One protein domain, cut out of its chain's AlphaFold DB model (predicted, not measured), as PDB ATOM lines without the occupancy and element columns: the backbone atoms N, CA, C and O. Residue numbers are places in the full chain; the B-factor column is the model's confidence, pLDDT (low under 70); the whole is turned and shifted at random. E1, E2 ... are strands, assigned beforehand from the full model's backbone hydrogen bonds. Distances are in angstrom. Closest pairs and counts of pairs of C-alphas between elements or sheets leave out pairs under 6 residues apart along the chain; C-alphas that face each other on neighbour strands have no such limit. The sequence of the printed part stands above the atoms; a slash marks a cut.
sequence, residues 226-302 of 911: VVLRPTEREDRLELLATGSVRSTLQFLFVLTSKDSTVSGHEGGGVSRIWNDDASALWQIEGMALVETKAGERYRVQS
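This is residues 226 to 302 of the 911 residues of an uncharacterized protein of Rhizobium sp. RU36D (UniProt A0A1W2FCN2). This is a strongly twisted sheet of six strands folded over on itself into a small, only partly closed roll: the long hairpin of E4 and E5 doubles back on itself, with E3 beside the first half of E5, E6 beside its second half, and E1 and then E2 following side by side beyond E3. At the far edge, residues 245 to 246, just after E2, pair in parallel with residues 300 to 301 of E6 and tie the two parts of the roll together. The printed part has 77 residues with no named helix and six named strands, E1 to E6 in order along it, and the class is all strand. The sheet is branched at E5 and has no single order of strands; its five neighbour pairs are antiparallel. The whole is compact, with a radius of gyration of the C-alphas of 11.5 A and spans of 35 by 30 by 19 A.

E1, residues 226 to 230, begins at C-alpha 226, printed at (212.297, 199.874, 275.530), and is 13.3 A long. E2, residues 236 to 242, is 17.5 A long, and E3, residues 251 to 257, is 19.9 A long from first to last C-alpha. E4, residues 261 to 275, is the longest strand by residues, yet its first and last C-alphas are 13.0 A apart; it begins at (204.172, 208.571, 282.737) and bends by 164 degrees at residue 271. E5, residues 279 to 291, bends by 146 degrees at residue 286, and its first and last C-alphas are 13.9 A apart. E6, residues 297 to 301, is 13.4 A long and ends at C-alpha 301, printed at (199.932, 198.234, 271.546).

E1 and E2 form a hairpin, antiparallel with 140 degrees between their directions; N 229 and O 238 are 2.8 A apart, within hydrogen-bond range. E2 lies on one side of E1 and E3 on the other side. E1 and E3 are antiparallel at 147 degrees, with N 228 and O 253 at 2.8 A. On the other side of E3 from E1 is E5, antiparallel to E3 at 144 degrees; N 254 and O 282 are 2.8 A apart, and the C-alphas of Ser 257 and Ser 279, which face each other, 4.4 A. The pairing of E5 is staggered: residues 279 to 285 pair with E3, 287 to 291 with E6, and 280 to 291 with E4. E3 and E6 lie on one side of E5, and E4 on the other side. E4 and E5 form a hairpin at 157 degrees, antiparallel, with N 263 and O 289 at 3.0 A and N 283 and O 271 at 2.8 A. E5 and E6 are also a hairpin, with N 290 and O 298 at 2.9 A, and E4, E5 and E6 make a meander, each strand the antiparallel neighbour of the one before. The closest C-alphas of E3 and E6, those of Leu 252 and Gln 301, are 8.0 A apart. E2 is apart from E4, E5 and E6, and E3 is apart from E4.

The two C-alphas farthest apart, those of Glu 232 and Ala 294, are separated by 35.3 A. The printed part has no cut. The link from E2 to E3, eight residues, is short, and the other four links are tight. The edge strands are E2, E4 and E6. The mean pLDDT of the printed part is 90.2, and no printed residue is under 70.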
ATOM      1  N   VAL A 226     211.763 201.177 275.938       91.56
ATOM      2  CA  VAL A 226     212.297 199.874 275.530       91.56
ATOM      3  C   VAL A 226     211.191 198.838 275.682       91.56
ATOM      4  O   VAL A 226     210.727 198.597 276.793       91.56
ATOM      5  N   VAL A 227     210.778 198.225 274.576       92.44
ATOM      6  CA  VAL A 227     209.677 197.257 274.545       92.44
ATOM      7  C   VAL A 227     210.252 195.843 274.551       92.44
ATOM      8  O   VAL A 227     211.096 195.482 273.729       92.44
ATOM      9  N   LEU A 228     209.802 195.043 275.507       94.88
ATOM     10  CA  LEU A 228     210.254 193.690 275.786       94.88
ATOM     11  C   LEU A 228     209.079 192.717 275.626       94.88
ATOM     12  O   LEU A 228     207.941 193.040 275.973       94.88
ATOM     13  N   ARG A 229     209.361 191.507 275.148       93.88
ATOM     14  CA  ARG A 229     208.384 190.415 275.082       93.88
ATOM     15  C   ARG A 229     208.618 189.381 276.188       93.88
ATOM     16  O   ARG A 229     209.774 189.177 276.583       93.88
ATOM     17  N   PRO A 230     207.559 188.707 276.669       92.25
ATOM     18  CA  PRO A 230     207.714 187.546 277.539       92.25
ATOM     19  C   PRO A 230     208.530 186.442 276.863       92.25
ATOM     20  O   PRO A 230     208.543 186.311 275.637       92.25
ATOM     21  N   THR A 231     209.192 185.629 277.680       88.69
ATOM     22  CA  THR A 231     209.841 184.390 277.239       88.69
ATOM     23  C   THR A 231     209.187 183.195 277.932       88.69
ATOM     24  O   THR A 231     208.385 183.374 278.843       88.69
ATOM     25  N   GLU A 232     209.549 181.968 277.545       80.50
ATOM     26  CA  GLU A 232     209.113 180.743 278.246       80.50
ATOM     27  C   GLU A 232     209.544 180.716 279.728       80.50
ATOM     28  O   GLU A 232     209.049 179.902 280.504       80.50
ATOM     29  N   ARG A 233     210.479 181.588 280.136       77.50
ATOM     30  CA  ARG A 233     210.917 181.725 281.523       77.50
ATOM     31  C   ARG A 233     210.469 183.060 282.109       77.50
ATOM     32  O   ARG A 233     210.778 184.116 281.567       77.50
ATOM     33  N   GLU A 234     209.848 183.017 283.282       82.19
ATOM     34  CA  GLU A 234     209.387 184.218 283.994       82.19
ATOM     35  C   GLU A 234     210.532 185.109 284.504       82.19
ATOM     36  O   GLU A 234     210.347 186.302 284.731       82.19
ATOM     37  N   ASP A 235     211.743 184.561 284.658       84.75
ATOM     38  CA  ASP A 235     212.919 185.316 285.098       84.75
ATOM     39  C   ASP A 235     213.569 186.140 283.975       84.75
ATOM     40  O   ASP A 235     214.620 186.745 284.204       84.75
ATOM     41  N   ARG A 236     213.003 186.138 282.756       92.38
ATOM     42  CA  ARG A 236     213.606 186.759 281.567       92.38
ATOM     43  C   ARG A 236     212.576 187.354 280.613       92.38
ATOM     44  O   ARG A 236     211.611 186.704 280.222       92.38
ATOM     45  N   LEU A 237     212.875 188.557 280.139       95.31
ATOM     46  CA  LEU A 237     212.160 189.260 279.079       95.31
ATOM     47  C   LEU A 237     213.132 189.544 277.930       95.31
ATOM     48  O   LEU A 237     214.253 189.990 278.172       95.31
ATOM     49  N   GLU A 238     212.738 189.277 276.690       94.00
ATOM     50  CA  GLU A 238     213.583 189.497 275.506       94.00
ATOM     51  C   GLU A 238     213.308 190.879 274.906       94.00
ATOM     52  O   GLU A 238     212.155 191.292 274.799       94.00
ATOM     53  N   LEU A 239     214.355 191.592 274.488       91.38
ATOM     54  CA  LEU A 239     214.214 192.860 273.778       91.38
ATOM     55  C   LEU A 239     213.518 192.650 272.431       91.38
ATOM     56  O   LEU A 239     214.068 191.994 271.550       91.38
ATOM     57  N   LEU A 240     212.333 193.248 272.277       87.56
ATOM     58  CA  LEU A 240     211.561 193.218 271.040       87.56
ATOM     59  C   LEU A 240     211.918 194.416 270.154       87.56
ATOM     60  O   LEU A 240     212.293 194.237 268.999       87.56
ATOM     61  N   ALA A 241     211.814 195.628 270.704       83.38
ATOM     62  CA  ALA A 241     211.986 196.868 269.952       83.38
ATOM     63  C   ALA A 241     212.248 198.080 270.865       83.38
ATOM     64  O   ALA A 241     212.232 197.997 272.096       83.38
ATOM     65  N   THR A 242     212.496 199.225 270.239       85.38
ATOM     66  CA  THR A 242     212.662 200.533 270.874       85.38
ATOM     67  C   THR A 242     211.684 201.525 270.251       85.38
ATOM     68  O   THR A 242     211.567 201.549 269.035       85.38
ATOM     69  N   GLY A 243     211.017 202.355 271.058       86.06
ATOM     70  CA  GLY A 243     210.071 203.363 270.557       86.06
ATOM     71  C   GLY A 243     208.608 202.908 270.597       86.06
ATOM     72  O   GLY A 243     208.212 202.209 271.533       86.06
ATOM     73  N   SER A 244     207.806 203.367 269.629       88.38
ATOM     74  CA  SER A 244     206.398 202.962 269.496       88.38
ATOM     75  C   SER A 244     206.299 201.614 268.788       88.38
ATOM     76  O   SER A 244     206.999 201.377 267.811       88.38
ATOM     77  N   VAL A 245     205.431 200.727 269.275       87.62
ATOM     78  CA  VAL A 245     205.336 199.339 268.798       87.62
ATOM     79  C   VAL A 245     203.881 198.902 268.742       87.62
ATOM     80  O   VAL A 245     203.115 199.170 269.668       87.62
ATOM     81  N   ARG A 246     203.521 198.166 267.688       87.06
ATOM     82  CA  ARG A 246     202.293 197.360 267.632       87.06
ATOM     83  C   ARG A 246     202.697 195.897 267.510       87.06
ATOM     84  O   ARG A 246     203.557 195.572 266.696       87.06
ATOM     85  N   SER A 247     202.123 195.027 268.331       87.31
ATOM     86  CA  SER A 247     202.435 193.598 268.340       87.31
ATOM     87  C   SER A 247     201.174 192.767 268.513       87.31
ATOM     88  O   SER A 247     200.273 193.150 269.256       87.31
ATOM     89  N   THR A 248     201.154 191.599 267.878       87.44
ATOM     90  CA  THR A 248     200.106 190.579 268.035       87.44
ATOM     91  C   THR A 248     200.188 189.835 269.377       87.44
ATOM     92  O   THR A 248     199.267 189.107 269.737       87.44
ATOM     93  N   LEU A 249     201.268 190.013 270.151       88.44
ATOM     94  CA  LEU A 249     201.432 189.400 271.475       88.44
ATOM     95  C   LEU A 249     200.387 189.918 272.464       88.44
ATOM     96  O   LEU A 249     200.167 191.120 272.534       88.44
ATOM     97  N   GLN A 250     199.816 189.025 273.275       89.69
ATOM     98  CA  GLN A 250     198.744 189.345 274.232       89.69
ATOM     99  C   GLN A 250     199.131 190.409 275.267       89.69
ATOM    100  O   GLN A 250     198.308 191.232 275.652       89.69
ATOM    101  N   PHE A 251     200.391 190.409 275.698       92.38
ATOM    102  CA  PHE A 251     200.935 191.409 276.606       92.38
ATOM    103  C   PHE A 251     202.384 191.727 276.246       92.38
ATOM    104  O   PHE A 251     203.122 190.894 275.706       92.38
ATOM    105  N   LEU A 252     202.792 192.953 276.559       95.19
ATOM    106  CA  LEU A 252     204.150 193.457 276.373       95.19
ATOM    107  C   LEU A 252     204.668 194.037 277.682       95.19
ATOM    108  O   LEU A 252     203.896 194.449 278.545       95.19
ATOM    109  N   PHE A 253     205.987 194.130 277.804       96.50
ATOM    110  CA  PHE A 253     206.617 194.861 278.892       96.50
ATOM    111  C   PHE A 253     207.346 196.083 278.357       96.50
ATOM    112  O   PHE A 253     207.947 196.037 277.287       96.50
ATOM    113  N   VAL A 254     207.317 197.178 279.104       95.00
ATOM    114  CA  VAL A 254     207.968 198.428 278.720       95.00
ATOM    115  C   VAL A 254     208.879 198.884 279.845       95.00
ATOM    116  O   VAL A 254     208.427 199.129 280.962       95.00
ATOM    117  N   LEU A 255     210.169 199.000 279.541       94.69
ATOM    118  CA  LEU A 255     211.166 199.601 280.413       94.69
ATOM    119  C   LEU A 255     211.327 201.079 280.026       94.69
ATOM    120  O   LEU A 255     211.709 201.399 278.896       94.69
ATOM    121  N   THR A 256     211.026 201.973 280.964       92.75
ATOM    122  CA  THR A 256     211.088 203.432 280.796       92.75
ATOM    123  C   THR A 256     211.995 204.069 281.840       92.75
ATOM    124  O   THR A 256     212.334 203.445 282.847       92.75
ATOM    125  N   SER A 257     212.332 205.349 281.656       88.00
ATOM    126  CA  SER A 257     212.866 206.148 282.760       88.00
ATOM    127  C   SER A 257     211.805 206.312 283.860       88.00
ATOM    128  O   SER A 257     210.600 206.320 283.579       88.00
ATOM    129  N   LYS A 258     212.238 206.427 285.119       86.06
ATOM    130  CA  LYS A 258     211.350 206.508 286.297       86.06
ATOM    131  C   LYS A 258     210.398 207.711 286.272       86.06
ATOM    132  O   LYS A 258     209.322 207.663 286.859       86.06
ATOM    133  N   ASP A 259     210.805 208.784 285.609       86.81
ATOM    134  CA  ASP A 259     210.087 210.047 285.440       86.81
ATOM    135  C   ASP A 259     209.135 210.066 284.229       86.81
ATOM    136  O   ASP A 259     208.527 211.097 283.943       86.81
ATOM    137  N   SER A 260     208.992 208.943 283.520       92.00
ATOM    138  CA  SER A 260     207.991 208.786 282.462       92.00
ATOM    139  C   SER A 260     206.623 208.410 283.040       92.00
ATOM    140  O   SER A 260     206.523 207.634 283.991       92.00
ATOM    141  N   THR A 261     205.561 208.933 282.433       92.56
ATOM    142  CA  THR A 261     204.172 208.571 282.737       92.56
ATOM    143  C   THR A 261     203.718 207.495 281.761       92.56
ATOM    144  O   THR A 261     203.853 207.668 280.552       92.56
ATOM    145  N   VAL A 262     203.184 206.390 282.279       94.69
ATOM    146  CA  VAL A 262     202.620 205.299 281.472       94.69
ATOM    147  C   VAL A 262     201.144 205.166 281.818       94.69
ATOM    148  O   VAL A 262     200.802 204.949 282.980       94.69
ATOM    149  N   SER A 263     200.272 205.324 280.825       94.12
ATOM    150  CA  SER A 263     198.817 205.276 280.997       94.12
ATOM    151  C   SER A 263     198.154 204.385 279.951       94.12
ATOM    152  O   SER A 263     198.599 204.304 278.807       94.12
ATOM    153  N   GLY A 264     197.086 203.696 280.352       91.75
ATOM    154  CA  GLY A 264     196.240 202.936 279.435       91.75
ATOM    155  C   GLY A 264     195.463 203.854 278.492       91.75
ATOM    156  O   GLY A 264     195.063 204.955 278.878       91.75
ATOM    157  N   HIS A 265     195.244 203.401 277.263       89.44
ATOM    158  CA  HIS A 265     194.482 204.106 276.232       89.44
ATOM    159  C   HIS A 265     193.504 203.139 275.560       89.44
ATOM    160  O   HIS A 265     193.789 201.949 275.475       89.44
ATOM    161  N   GLU A 266     192.334 203.622 275.124       85.88
ATOM    162  CA  GLU A 266     191.289 202.787 274.492       85.88
ATOM    163  C   GLU A 266     190.917 201.521 275.295       85.88
ATOM    164  O   GLU A 266     190.645 200.460 274.743       85.88
ATOM    165  N   GLY A 267     190.903 201.624 276.629       79.69
ATOM    166  CA  GLY A 267     190.590 200.497 277.514       79.69
ATOM    167  C   GLY A 267     191.758 199.542 277.789       79.69
ATOM    168  O   GLY A 267     191.549 198.525 278.443       79.69
ATOM    169  N   GLY A 268     192.976 199.866 277.341       88.88
ATOM    170  CA  GLY A 268     194.182 199.110 277.676       88.88
ATOM    171  C   GLY A 268     194.557 199.187 279.161       88.88
ATOM    172  O   GLY A 268     194.422 200.228 279.809       88.88
ATOM    173  N   GLY A 269     195.042 198.070 279.697       91.62
ATOM    174  CA  GLY A 269     195.549 197.932 281.056       91.62
ATOM    175  C   GLY A 269     197.047 198.220 281.139       91.62
ATOM    176  O   GLY A 269     197.832 197.781 280.299       91.62
ATOM    177  N   VAL A 270     197.455 198.941 282.186       95.62
ATOM    178  CA  VAL A 270     198.869 199.174 282.511       95.62
ATOM    179  C   VAL A 270     199.120 198.870 283.980       95.62
ATOM    180  O   VAL A 270     198.383 199.325 284.856       95.62
ATOM    181  N   SER A 271     200.173 198.111 284.272       95.50
ATOM    182  CA  SER A 271     200.578 197.815 285.648       95.50
ATOM    183  C   SER A 271     202.087 197.945 285.812       95.50
ATOM    184  O   SER A 271     202.863 197.509 284.965       95.50
ATOM    185  N   ARG A 272     202.537 198.589 286.894       95.38
ATOM    186  CA  ARG A 272     203.970 198.703 287.191       95.38
ATOM    187  C   ARG A 272     204.428 197.463 287.939       95.38
ATOM    188  O   ARG A 272     203.975 197.236 289.058       95.38
ATOM    189  N   ILE A 273     205.358 196.718 287.356       93.75
ATOM    190  CA  ILE A 273     205.847 195.459 287.927       93.75
ATOM    191  C   ILE A 273     207.163 195.620 288.691       93.75
ATOM    192  O   ILE A 273     207.443 194.843 289.600       93.75
ATOM    193  N   TRP A 274     207.970 196.629 288.352       93.62
ATOM    194  CA  TRP A 274     209.243 196.895 289.026       93.62
ATOM    195  C   TRP A 274     209.722 198.334 288.798       93.62
ATOM    196  O   TRP A 274     209.337 198.978 287.822       93.62
ATOM    197  N   ASN A 275     210.568 198.847 289.689       92.19
ATOM    198  CA  ASN A 275     211.338 200.071 289.487       92.19
ATOM    199  C   ASN A 275     212.624 200.073 290.328       92.19
ATOM    200  O   ASN A 275     212.748 199.326 291.295       92.19
ATOM    201  N   ASP A 276     213.555 200.950 289.964       86.62
ATOM    202  CA  ASP A 276     214.710 201.331 290.780       86.62
ATOM    203  C   ASP A 276     214.838 202.867 290.835       86.62
ATOM    204  O   ASP A 276     213.841 203.597 290.736       86.62
ATOM    205  N   ASP A 277     216.045 203.394 291.051       81.69
ATOM    206  CA  ASP A 277     216.303 204.835 291.081       81.69
ATOM    207  C   ASP A 277     216.275 205.503 289.702       81.69
ATOM    208  O   ASP A 277     215.993 206.699 289.622       81.69
ATOM    209  N   ALA A 278     216.487 204.750 288.621       84.06
ATOM    210  CA  ALA A 278     216.619 205.283 287.266       84.06
ATOM    211  C   ALA A 278     215.477 204.864 286.325       84.06
ATOM    212  O   ALA A 278     215.086 205.635 285.445       84.06
ATOM    213  N   SER A 279     214.926 203.665 286.502       90.12
ATOM    214  CA  SER A 279     214.041 203.002 285.545       90.12
ATOM    215  C   SER A 279     212.779 202.438 286.198       90.12
ATOM    216  O   SER A 279     212.732 202.163 287.396       90.12
ATOM    217  N   ALA A 280     211.746 202.235 285.386       93.69
ATOM    218  CA  ALA A 280     210.521 201.542 285.763       93.69
ATOM    219  C   ALA A 280     210.117 200.553 284.664       93.69
ATOM    220  O   ALA A 280     210.246 200.847 283.478       93.69
ATOM    221  N   LEU A 281     209.634 199.381 285.070       95.75
ATOM    222  CA  LEU A 281     209.163 198.318 284.195       95.75
ATOM    223  C   LEU A 281     207.650 198.156 284.360       95.75
ATOM    224  O   LEU A 281     207.145 197.990 285.477       95.75
ATOM    225  N   TRP A 282     206.943 198.189 283.239       96.44
ATOM    226  CA  TRP A 282     205.487 198.156 283.159       96.44
ATOM    227  C   TRP A 282     205.031 196.975 282.308       96.44
ATOM    228  O   TRP A 282     205.673 196.677 281.309       96.44
ATOM    229  N   GLN A 283     203.933 196.328 282.681       96.19
ATOM    230  CA  GLN A 283     203.212 195.365 281.854       96.19
ATOM    231  C   GLN A 283     202.024 196.067 281.194       96.19
ATOM    232  O   GLN A 283     201.300 196.815 281.856       96.19
ATOM    233  N   ILE A 284     201.858 195.829 279.896       95.94
ATOM    234  CA  ILE A 284     200.866 196.459 279.027       95.94
ATOM    235  C   ILE A 284     199.974 195.377 278.419       95.94
ATOM    236  O   ILE A 284     200.487 194.429 277.821       95.94
ATOM    237  N   GLU A 285     198.662 195.570 278.532       94.81
ATOM    238  CA  GLU A 285     197.608 194.756 277.914       94.81
ATOM    239  C   GLU A 285     196.686 195.680 277.105       94.81
ATOM    240  O   GLU A 285     196.199 196.686 277.616       94.81
ATOM    241  N   GLY A 286     196.468 195.398 275.823       92.06
ATOM    242  CA  GLY A 286     195.873 196.363 274.895       92.06
ATOM    243  C   GLY A 286     196.824 197.527 274.580       92.06
ATOM    244  O   GLY A 286     198.005 197.305 274.298       92.06
ATOM    245  N   MET A 287     196.322 198.768 274.594       92.88
ATOM    246  CA  MET A 287     197.075 199.968 274.206       92.88
ATOM    247  C   MET A 287     197.490 200.831 275.406       92.88
ATOM    248  O   MET A 287     196.696 201.113 276.302       92.88
ATOM    249  N   ALA A 288     198.727 201.324 275.379       95.00
ATOM    250  CA  ALA A 288     199.254 202.280 276.341       95.00
ATOM    251  C   ALA A 288     200.002 203.435 275.676       95.00
ATOM    252  O   ALA A 288     200.624 203.292 274.618       95.00
ATOM    253  N   LEU A 289     199.967 204.579 276.353       94.12
ATOM    254  CA  LEU A 289     200.739 205.766 276.032       94.12
ATOM    255  C   LEU A 289     201.868 205.927 277.044       94.12
ATOM    256  O   LEU A 289     201.655 205.850 278.255       94.12
ATOM    257  N   VAL A 290     203.070 206.173 276.532       93.25
ATOM    258  CA  VAL A 290     204.243 206.512 277.337       93.25
ATOM    259  C   VAL A 290     204.613 207.954 277.036       93.25
ATOM    260  O   VAL A 290     204.939 208.287 275.898       93.25
ATOM    261  N   GLU A 291     204.582 208.805 278.055       92.56
ATOM    262  CA  GLU A 291     204.962 210.209 277.957       92.56
ATOM    263  C   GLU A 291     206.168 210.495 278.849       92.56
ATOM    264  O   GLU A 291     206.147 210.269 280.059       92.56
ATOM    265  N   THR A 292     207.249 210.989 278.255       87.75
ATOM    266  CA  THR A 292     208.446 211.368 279.019       87.75
ATOM    267  C   THR A 292     208.316 212.795 279.541       87.75
ATOM    268  O   THR A 292     207.629 213.624 278.948       87.75
ATOM    269  N   LYS A 293     209.087 213.149 280.575       82.62
ATOM    270  CA  LYS A 293     209.173 214.530 281.094       82.62
ATOM    271  C   LYS A 293     209.523 215.586 280.030       82.62
ATOM    272  O   LYS A 293     209.224 216.762 280.202       82.62
ATOM    273  N   ALA A 294     210.170 215.178 278.936       78.88
ATOM    274  CA  ALA A 294     210.525 216.055 277.822       78.88
ATOM    275  C   ALA A 294     209.378 216.260 276.804       78.88
ATOM    276  O   ALA A 294     209.608 216.885 275.772       78.88
ATOM    277  N   GLY A 295     208.177 215.725 277.063       82.44
ATOM    278  CA  GLY A 295     207.012 215.807 276.172       82.44
ATOM    279  C   GLY A 295     207.038 214.805 275.012       82.44
ATOM    280  O   GLY A 295     206.268 214.926 274.063       82.44
ATOM    281  N   GLU A 296     207.946 213.828 275.047       86.75
ATOM    282  CA  GLU A 296     208.018 212.775 274.026       86.75
ATOM    283  C   GLU A 296     206.919 211.742 274.260       86.75
ATOM    284  O   GLU A 296     206.797 211.247 275.382       86.75
ATOM    285  N   ARG A 297     206.167 211.403 273.207       90.25
ATOM    286  CA  ARG A 297     205.015 210.496 273.263       90.25
ATOM    287  C   ARG A 297     205.278 209.237 272.440       90.25
ATOM    288  O   ARG A 297     205.607 209.332 271.255       90.25
ATOM    289  N   TYR A 298     205.083 208.080 273.062       90.94
ATOM    290  CA  TYR A 298     205.156 206.766 272.428       90.94
ATOM    291  C   TYR A 298     203.833 206.022 272.593       90.94
ATOM    292  O   TYR A 298     203.153 206.174 273.612       90.94
ATOM    293  N   ARG A 299     203.497 205.190 271.607       91.94
ATOM    294  CA  ARG A 299     202.327 204.308 271.623       91.94
ATOM    295  C   ARG A 299     202.792 202.856 271.609       91.94
ATOM    296  O   ARG A 299     203.504 202.445 270.696       91.94
ATOM    297  N   VAL A 300     202.382 202.085 272.611       92.19
ATOM    298  CA  VAL A 300     202.665 200.648 272.706       92.19
ATOM    299  C   VAL A 300     201.340 199.900 272.692       92.19
ATOM    300  O   VAL A 300     200.504 200.117 273.562       92.19
ATOM    301  N   GLN A 301     201.140 199.039 271.698       91.94
ATOM    302  CA  GLN A 301     199.932 198.234 271.546       91.94
ATOM    303  C   GLN A 301     200.290 196.746 271.519       91.94
ATOM    304  O   GLN A 301     201.022 196.287 270.642       91.94
ATOM    305  N   SER A 302     199.750 196.013 272.482       91.00
ATOM    306  CA  SER A 302     199.676 194.550 272.507       91.00
ATOM    307  C   SER A 302     198.329 194.088 271.935       91.00
ATOM    308  O   SER A 302     197.400 194.892 271.829       91.00
TER     309      SER A 302